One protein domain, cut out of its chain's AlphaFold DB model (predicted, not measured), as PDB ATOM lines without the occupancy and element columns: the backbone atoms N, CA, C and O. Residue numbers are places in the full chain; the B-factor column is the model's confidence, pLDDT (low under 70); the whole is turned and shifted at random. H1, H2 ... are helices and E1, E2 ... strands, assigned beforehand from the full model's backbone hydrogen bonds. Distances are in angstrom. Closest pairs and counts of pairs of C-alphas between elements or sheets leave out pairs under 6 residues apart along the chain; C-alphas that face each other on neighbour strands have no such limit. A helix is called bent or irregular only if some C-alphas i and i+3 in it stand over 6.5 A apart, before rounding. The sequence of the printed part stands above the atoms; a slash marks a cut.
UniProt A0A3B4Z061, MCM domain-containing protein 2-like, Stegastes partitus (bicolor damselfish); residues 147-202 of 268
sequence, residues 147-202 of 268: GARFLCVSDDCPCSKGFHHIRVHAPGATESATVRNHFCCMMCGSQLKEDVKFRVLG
ATOM      1  N   GLY A 147      21.865 -16.467  42.741       87.62
ATOM      2  CA  GLY A 147      22.018 -15.800  41.470       87.62
ATOM      3  C   GLY A 147      21.189 -16.483  40.403       87.62
ATOM      4  O   GLY A 147      20.912 -17.680  40.485       87.62
ATOM      5  N   ALA A 148      20.770 -15.704  39.419       88.81
ATOM      6  CA  ALA A 148      19.990 -16.188  38.299       88.81
ATOM      7  C   ALA A 148      20.380 -15.441  37.026       88.81
ATOM      8  O   ALA A 148      20.669 -14.237  37.044       88.81
ATOM      9  N   ARG A 149      20.375 -16.180  35.917       90.38
ATOM     10  CA  ARG A 149      20.528 -15.633  34.575       90.38
ATOM     11  C   ARG A 149      19.160 -15.315  34.000       90.38
ATOM     12  O   ARG A 149      18.228 -16.104  34.128       90.38
ATOM     13  N   PHE A 150      19.074 -14.193  33.311       90.50
ATOM     14  CA  PHE A 150      17.894 -13.771  32.586       90.50
ATOM     15  C   PHE A 150      18.241 -13.522  31.119       90.50
ATOM     16  O   PHE A 150      19.328 -13.039  30.801       90.50
ATOM     17  N   LEU A 151      17.310 -13.850  30.234       91.38
ATOM     18  CA  LEU A 151      17.418 -13.659  28.793       91.38
ATOM     19  C   LEU A 151      16.289 -12.748  28.322       91.38
ATOM     20  O   LEU A 151      15.174 -12.796  28.846       91.38
ATOM     21  N   CYS A 152      16.582 -11.901  27.344       92.25
ATOM     22  CA  CYS A 152      15.561 -11.098  26.688       92.25
ATOM     23  C   CYS A 152      14.608 -11.995  25.894       92.25
ATOM     24  O   CYS A 152      15.058 -12.881  25.176       92.25
ATOM     25  N   VAL A 153      13.299 -11.748  26.007       91.25
ATOM     26  CA  VAL A 153      12.281 -12.492  25.240       91.25
ATOM     27  C   VAL A 153      12.256 -12.137  23.753       91.25
ATOM     28  O   VAL A 153      11.712 -12.893  22.962       91.25
ATOM     29  N   SER A 154      12.802 -10.979  23.376       91.44
ATOM     30  CA  SER A 154      12.941 -10.580  21.973       91.44
ATOM     31  C   SER A 154      14.182 -11.247  21.386       91.44
ATOM     32  O   SER A 154      15.294 -10.906  21.794       91.44
ATOM     33  N   ASP A 155      13.989 -12.173  20.443       87.50
ATOM     34  CA  ASP A 155      15.063 -12.966  19.825       87.50
ATOM     35  C   ASP A 155      16.083 -12.106  19.062       87.50
ATOM     36  O   ASP A 155      17.280 -12.406  19.093       87.50
ATOM     37  N   ASP A 156      15.632 -10.996  18.471       89.06
ATOM     38  CA  ASP A 156      16.469 -10.033  17.740       89.06
ATOM     39  C   ASP A 156      17.368  -9.191  18.661       89.06
ATOM     40  O   ASP A 156      18.294  -8.512  18.211       89.06
ATOM     41  N   CYS A 157      17.112  -9.208  19.970       89.44
ATOM     42  CA  CYS A 157      17.937  -8.491  20.924       89.44
ATOM     43  C   CYS A 157      19.255  -9.249  21.156       89.44
ATOM     44  O   CYS A 157      19.216 -10.441  21.455       89.44
ATOM     45  N   PRO A 158      20.427  -8.584  21.175       87.25
ATOM     46  CA  PRO A 158      21.690  -9.243  21.527       87.25
ATOM     47  C   PRO A 158      21.668  -9.864  22.935       87.25
ATOM     48  O   PRO A 158      22.416 -10.792  23.221       87.25
ATOM     49  N   CYS A 159      20.775  -9.392  23.812       86.06
ATOM     50  CA  CYS A 159      20.574  -9.930  25.153       86.06
ATOM     51  C   CYS A 159      19.642 -11.159  25.210       86.06
ATOM     52  O   CYS A 159      19.318 -11.612  26.311       86.06
ATOM     53  N   SER A 160      19.180 -11.689  24.068       86.06
ATOM     54  CA  SER A 160      18.393 -12.933  23.990       86.06
ATOM     55  C   SER A 160      19.237 -14.180  24.272       86.06
ATOM     56  O   SER A 160      18.721 -15.213  24.696       86.06
ATOM     57  N   LYS A 161      20.559 -14.074  24.092       84.44
ATOM     58  CA  LYS A 161      21.549 -15.126  24.357       84.44
ATOM     59  C   LYS A 161      22.668 -14.592  25.258       84.44
ATOM     60  O   LYS A 161      22.760 -13.399  25.521       84.44
ATOM     61  N   GLY A 162      23.532 -15.485  25.739       83.69
ATOM     62  CA  GLY A 162      24.721 -15.115  26.516       83.69
ATOM     63  C   GLY A 162      24.452 -14.792  27.991       83.69
ATOM     64  O   GLY A 162      23.500 -15.286  28.592       83.69
ATOM     65  N   PHE A 163      25.341 -13.995  28.591       83.75
ATOM     66  CA  PHE A 163      25.399 -13.705  30.034       83.75
ATOM     67  C   PHE A 163      25.346 -12.192  30.318       83.75
ATOM     68  O   PHE A 163      26.143 -11.645  31.081       83.75
ATOM     69  N   HIS A 164      24.410 -11.499  29.664       84.56
ATOM     70  CA  HIS A 164      24.256 -10.041  29.781       84.56
ATOM     71  C   HIS A 164      23.433  -9.615  31.000       84.56
ATOM     72  O   HIS A 164      23.729  -8.597  31.623       84.56
ATOM     73  N   HIS A 165      22.418 -10.400  31.368       86.69
ATOM     74  CA  HIS A 165      21.565 -10.113  32.518       86.69
ATOM     75  C   HIS A 165      21.719 -11.204  33.568       86.69
ATOM     76  O   HIS A 165      20.994 -12.196  33.589       86.69
ATOM     77  N   ILE A 166      22.683 -11.008  34.457       87.94
ATOM     78  CA  ILE A 166      22.853 -11.828  35.650       87.94
ATOM     79  C   ILE A 166      22.468 -10.979  36.844       87.94
ATOM     80  O   ILE A 166      22.904  -9.837  36.979       87.94
ATOM     81  N   ARG A 167      21.644 -11.547  37.717       86.50
ATOM     82  CA  ARG A 167      21.322 -10.938  39.003       86.50
ATOM     83  C   ARG A 167      21.845 -11.827  40.099       86.50
ATOM     84  O   ARG A 167      21.548 -13.016  40.129       86.50
ATOM     85  N   VAL A 168      22.588 -11.221  41.011       84.94
ATOM     86  CA  VAL A 168      23.120 -11.868  42.203       84.94
ATOM     87  C   VAL A 168      22.417 -11.279  43.419       84.94
ATOM     88  O   VAL A 168      22.024 -10.113  43.437       84.94
ATOM     89  N   HIS A 169      22.213 -12.103  44.435       82.44
ATOM     90  CA  HIS A 169      21.684 -11.668  45.711       82.44
ATOM     91  C   HIS A 169      22.641 -10.689  46.394       82.44
ATOM     92  O   HIS A 169      23.744 -11.069  46.787       82.44
ATOM     93  N   ALA A 170      22.194  -9.444  46.562       74.56
ATOM     94  CA  ALA A 170      22.924  -8.432  47.310       74.56
ATOM     95  C   ALA A 170      22.666  -8.579  48.824       74.56
ATOM     96  O   ALA A 170      21.523  -8.844  49.218       74.56
ATOM     97  N   PRO A 171      23.684  -8.375  49.681       70.12
ATOM     98  CA  PRO A 171      23.499  -8.273  51.125       70.12
ATOM     99  C   PRO A 171      22.358  -7.311  51.468       70.12
ATOM    100  O   PRO A 171      22.310  -6.194  50.962       70.12
ATOM    101  N   GLY A 172      21.410  -7.761  52.289       66.94
ATOM    102  CA  GLY A 172      20.331  -6.919  52.821       66.94
ATOM    103  C   GLY A 172      19.131  -6.784  51.889       66.94
ATOM    104  O   GLY A 172      18.072  -6.335  52.320       66.94
ATOM    105  N   ALA A 173      19.251  -7.250  50.647       71.75
ATOM    106  CA  ALA A 173      18.129  -7.334  49.731       71.75
ATOM    107  C   ALA A 173      17.214  -8.524  50.069       71.75
ATOM    108  O   ALA A 173      17.631  -9.546  50.627       71.75
ATOM    109  N   THR A 174      15.939  -8.419  49.698       77.62
ATOM    110  CA  THR A 174      15.020  -9.560  49.723       77.62
ATOM    111  C   THR A 174      15.350 -10.522  48.583       77.62
ATOM    112  O   THR A 174      15.887 -10.125  47.553       77.62
ATOM    113  N   GLU A 175      14.979 -11.796  48.714       75.06
ATOM    114  CA  GLU A 175      15.149 -12.764  47.617       75.06
ATOM    115  C   GLU A 175      14.383 -12.343  46.353       75.06
ATOM    116  O   GLU A 175      14.869 -12.511  45.237       75.06
ATOM    117  N   SER A 176      13.240 -11.671  46.524       76.69
ATOM    118  CA  SER A 176      12.490 -11.109  45.404       76.69
ATOM    119  C   SER A 176      13.274 -10.035  44.636       76.69
ATOM    120  O   SER A 176      13.011  -9.821  43.463       76.69
ATOM    121  N   ALA A 177      14.252  -9.346  45.230       78.69
ATOM    122  CA  ALA A 177      15.095  -8.419  44.467       78.69
ATOM    123  C   ALA A 177      15.977  -9.151  43.429       78.69
ATOM    124  O   ALA A 177      16.341  -8.576  42.399       78.69
ATOM    125  N   THR A 178      16.282 -10.424  43.688       78.31
ATOM    126  CA  THR A 178      17.076 -11.299  42.818       78.31
ATOM    127  C   THR A 178      16.195 -12.030  41.805       78.31
ATOM    128  O   THR A 178      16.565 -12.111  40.637       78.31
ATOM    129  N   VAL A 179      15.013 -12.495  42.227       78.75
ATOM    130  CA  VAL A 179      14.069 -13.253  41.392       78.75
ATOM    131  C   VAL A 179      12.702 -12.563  41.391       78.75
ATOM    132  O   VAL A 179      11.960 -12.606  42.372       78.75
ATOM    133  N   ARG A 180      12.369 -11.897  40.283       79.12
ATOM    134  CA  ARG A 180      11.068 -11.262  40.014       79.12
ATOM    135  C   ARG A 180      10.740 -11.406  38.533       79.12
ATOM    136  O   ARG A 180      11.633 -11.471  37.697       79.12
ATOM    137  N   ASN A 181       9.449 -11.361  38.221       76.44
ATOM    138  CA  ASN A 181       8.954 -11.540  36.854       76.44
ATOM    139  C   ASN A 181       8.947 -10.247  36.022       76.44
ATOM    140  O   ASN A 181       8.668 -10.299  34.833       76.44
ATOM    141  N   HIS A 182       9.238  -9.088  36.616       82.38
ATOM    142  CA  HIS A 182       9.048  -7.773  35.981       82.38
ATOM    143  C   HIS A 182      10.373  -7.080  35.639       82.38
ATOM    144  O   HIS A 182      10.485  -5.860  35.736       82.38
ATOM    145  N   PHE A 183      11.414  -7.846  35.319       86.69
ATOM    146  CA  PHE A 183      12.670  -7.256  34.864       86.69
ATOM    147  C   PHE A 183      12.595  -6.937  33.374       86.69
ATOM    148  O   PHE A 183      12.057  -7.725  32.600       86.69
ATOM    149  N   CYS A 184      13.169  -5.800  32.985       90.19
ATOM    150  CA  CYS A 184      13.229  -5.357  31.597       90.19
ATOM    151  C   CYS A 184      14.680  -5.321  31.112       90.19
ATOM    152  O   CYS A 184      15.603  -5.016  31.873       90.19
ATOM    153  N   CYS A 185      14.875  -5.649  29.839       90.19
ATOM    154  CA  CYS A 185      16.158  -5.570  29.169       90.19
ATOM    155  C   CYS A 185      16.564  -4.103  29.040       90.19
ATOM    156  O   CYS A 185      15.793  -3.281  28.551       90.19
ATOM    157  N   MET A 186      17.796  -3.779  29.432       86.25
ATOM    158  CA  MET A 186      18.309  -2.406  29.350       86.25
ATOM    159  C   MET A 186      18.509  -1.924  27.905       86.25
ATOM    160  O   MET A 186      18.587  -0.723  27.684       86.25
ATOM    161  N   MET A 187      18.582  -2.840  26.933       88.12
ATOM    162  CA  MET A 187      18.837  -2.506  25.527       88.12
ATOM    163  C   MET A 187      17.559  -2.235  24.731       88.12
ATOM    164  O   MET A 187      17.517  -1.297  23.947       88.12
ATOM    165  N   CYS A 188      16.521  -3.058  24.906       90.69
ATOM    166  CA  CYS A 188      15.293  -2.989  24.101       90.69
ATOM    167  C   CYS A 188      14.016  -2.775  24.928       90.69
ATOM    168  O   CYS A 188      12.923  -2.751  24.371       90.69
ATOM    169  N   GLY A 189      14.118  -2.701  26.260       88.75
ATOM    170  CA  GLY A 189      12.976  -2.525  27.165       88.75
ATOM    171  C   GLY A 189      12.046  -3.736  27.296       88.75
ATOM    172  O   GLY A 189      11.156  -3.723  28.143       88.75
ATOM    173  N   SER A 190      12.254  -4.796  26.509       91.94
ATOM    174  CA  SER A 190      11.438  -6.013  26.555       91.94
ATOM    175  C   SER A 190      11.625  -6.783  27.861       91.94
ATOM    176  O   SER A 190      12.641  -6.648  28.543       91.94
ATOM    177  N   GLN A 191      10.651  -7.621  28.206       92.44
ATOM    178  CA  GLN A 191      10.697  -8.414  29.430       92.44
ATOM    179  C   GLN A 191      11.876  -9.398  29.418       92.44
ATOM    180  O   GLN A 191      12.251  -9.967  28.391       92.44
ATOM    181  N   LEU A 192      12.462  -9.607  30.588       92.12
ATOM    182  CA  LEU A 192      13.486 -10.607  30.819       92.12
ATOM    183  C   LEU A 192      12.855 -11.865  31.414       92.12
ATOM    184  O   LEU A 192      12.115 -11.800  32.397       92.12
ATOM    185  N   LYS A 193      13.189 -13.019  30.840       91.62
ATOM    186  CA  LYS A 193      12.774 -14.334  31.321       91.62
ATOM    187  C   LYS A 193      13.948 -15.031  31.987       91.62
ATOM    188  O   LYS A 193      15.052 -15.052  31.450       91.62
ATOM    189  N   GLU A 194      13.712 -15.596  33.162       90.12
ATOM    190  CA  GLU A 194      14.736 -16.358  33.867       90.12
ATOM    191  C   GLU A 194      15.074 -17.655  33.121       90.12
ATOM    192  O   GLU A 194      14.181 -18.400  32.708       90.12
ATOM    193  N   ASP A 195      16.366 -17.951  33.007       89.25
ATOM    194  CA  ASP A 195      16.842 -19.267  32.608       89.25
ATOM    195  C   ASP A 195      17.109 -20.133  33.844       89.25
ATOM    196  O   ASP A 195      18.173 -20.081  34.467       89.25
ATOM    197  N   VAL A 196      16.115 -20.957  34.180       86.88
ATOM    198  CA  VAL A 196      16.101 -21.806  35.379       86.88
ATOM    199  C   VAL A 196      17.271 -22.797  35.408       86.88
ATOM    200  O   VAL A 196      17.704 -23.179  36.494       86.88
ATOM    201  N   LYS A 197      17.836 -23.183  34.252       86.25
ATOM    202  CA  LYS A 197      18.985 -24.108  34.191       86.25
ATOM    203  C   LYS A 197      20.230 -23.536  34.864       86.25
ATOM    204  O   LYS A 197      21.058 -24.287  35.362       86.25
ATOM    205  N   PHE A 198      20.346 -22.213  34.875       85.06
ATOM    206  CA  PHE A 198      21.493 -21.482  35.399       85.06
ATOM    207  C   PHE A 198      21.204 -20.824  36.754       85.06
ATOM    208  O   PHE A 198      21.955 -19.952  37.201       85.06
ATOM    209  N   ARG A 199      20.108 -21.213  37.416       87.44
ATOM    210  CA  ARG A 199      19.798 -20.743  38.764       87.44
ATOM    211  C   ARG A 199      20.782 -21.353  39.757       87.44
ATOM    212  O   ARG A 199      20.853 -22.567  39.916       87.44
ATOM    213  N   VAL A 200      21.482 -20.490  40.484       86.06
ATOM    214  CA  VAL A 200      22.397 -20.889  41.552       86.06
ATOM    215  C   VAL A 200      21.665 -20.793  42.885       86.06
ATOM    216  O   VAL A 200      21.189 -19.721  43.276       86.06
ATOM    217  N   LEU A 201      21.575 -21.920  43.590       87.44
ATOM    218  CA  LEU A 201      20.958 -22.008  44.910       87.44
ATOM    219  C   LEU A 201      22.021 -22.056  46.006       87.44
ATOM    220  O   LEU A 201      23.047 -22.717  45.877       87.44
ATOM    221  N   GLY A 202      21.738 -21.391  47.119       84.75
ATOM    222  CA  GLY A 202      22.551 -21.426  48.327       84.75
ATOM    223  C   GLY A 202      21.770 -21.884  49.541       84.75
ATOM    224  O   GLY A 202      20.544 -21.900  49.530       84.75
TER     225      GLY A 202
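This is residues 147 to 202 of the 268 residues of the protein "MCM domain-containing protein 2-like" of Stegastes partitus (bicolor damselfish) (UniProt A0A3B4Z061). A small elongated sheet of three strands, E2, E1 and bent E3, has the loop of residues 153 to 164 at one end and short H1 near the other. Along the 56 printed residues come E1, E2, H1, E3; the sheet, order E2, E1, E3, is antiparallel. The class is mostly strand, with under half of the residues in named elements. It is compact, radius of gyration of the C-alphas 11.1 A, spanning 34 by 20 by 14 A.

E1, residues 147 to 152, begins at C-alpha 147 (22.018, -15.800, 41.470) and is 16.8 A long. E2, 165 to 168, measures 10.0 A; H1, 175 to 178, 5.4 A. E3, 192 to 202, measures 22.5 A, bends by 76 degrees at residue 197 and ends at C-alpha 202 (22.551, -21.426, 48.327).

Inner E1 and E2 form a hairpin, N 150 and O 165 2.8 A apart, within hydrogen-bond range. E1 and E3 are antiparallel at 167 degrees, with N 151 and O 193 within range at 2.8 A. H1 only grazes the sheet; it is too short for an O i to N i+4 pair. E2, H1 and E3 make a split strand-helix-strand unit, two same-way strands with E1 between, its crossover right-handed.

The C-alphas farthest apart, of Asp 156 and Gly 172, are 35.4 A apart. The printed part has no cut. The links E1 to E2 and H1 to E3 are long. Residue 172 has pLDDT under 70.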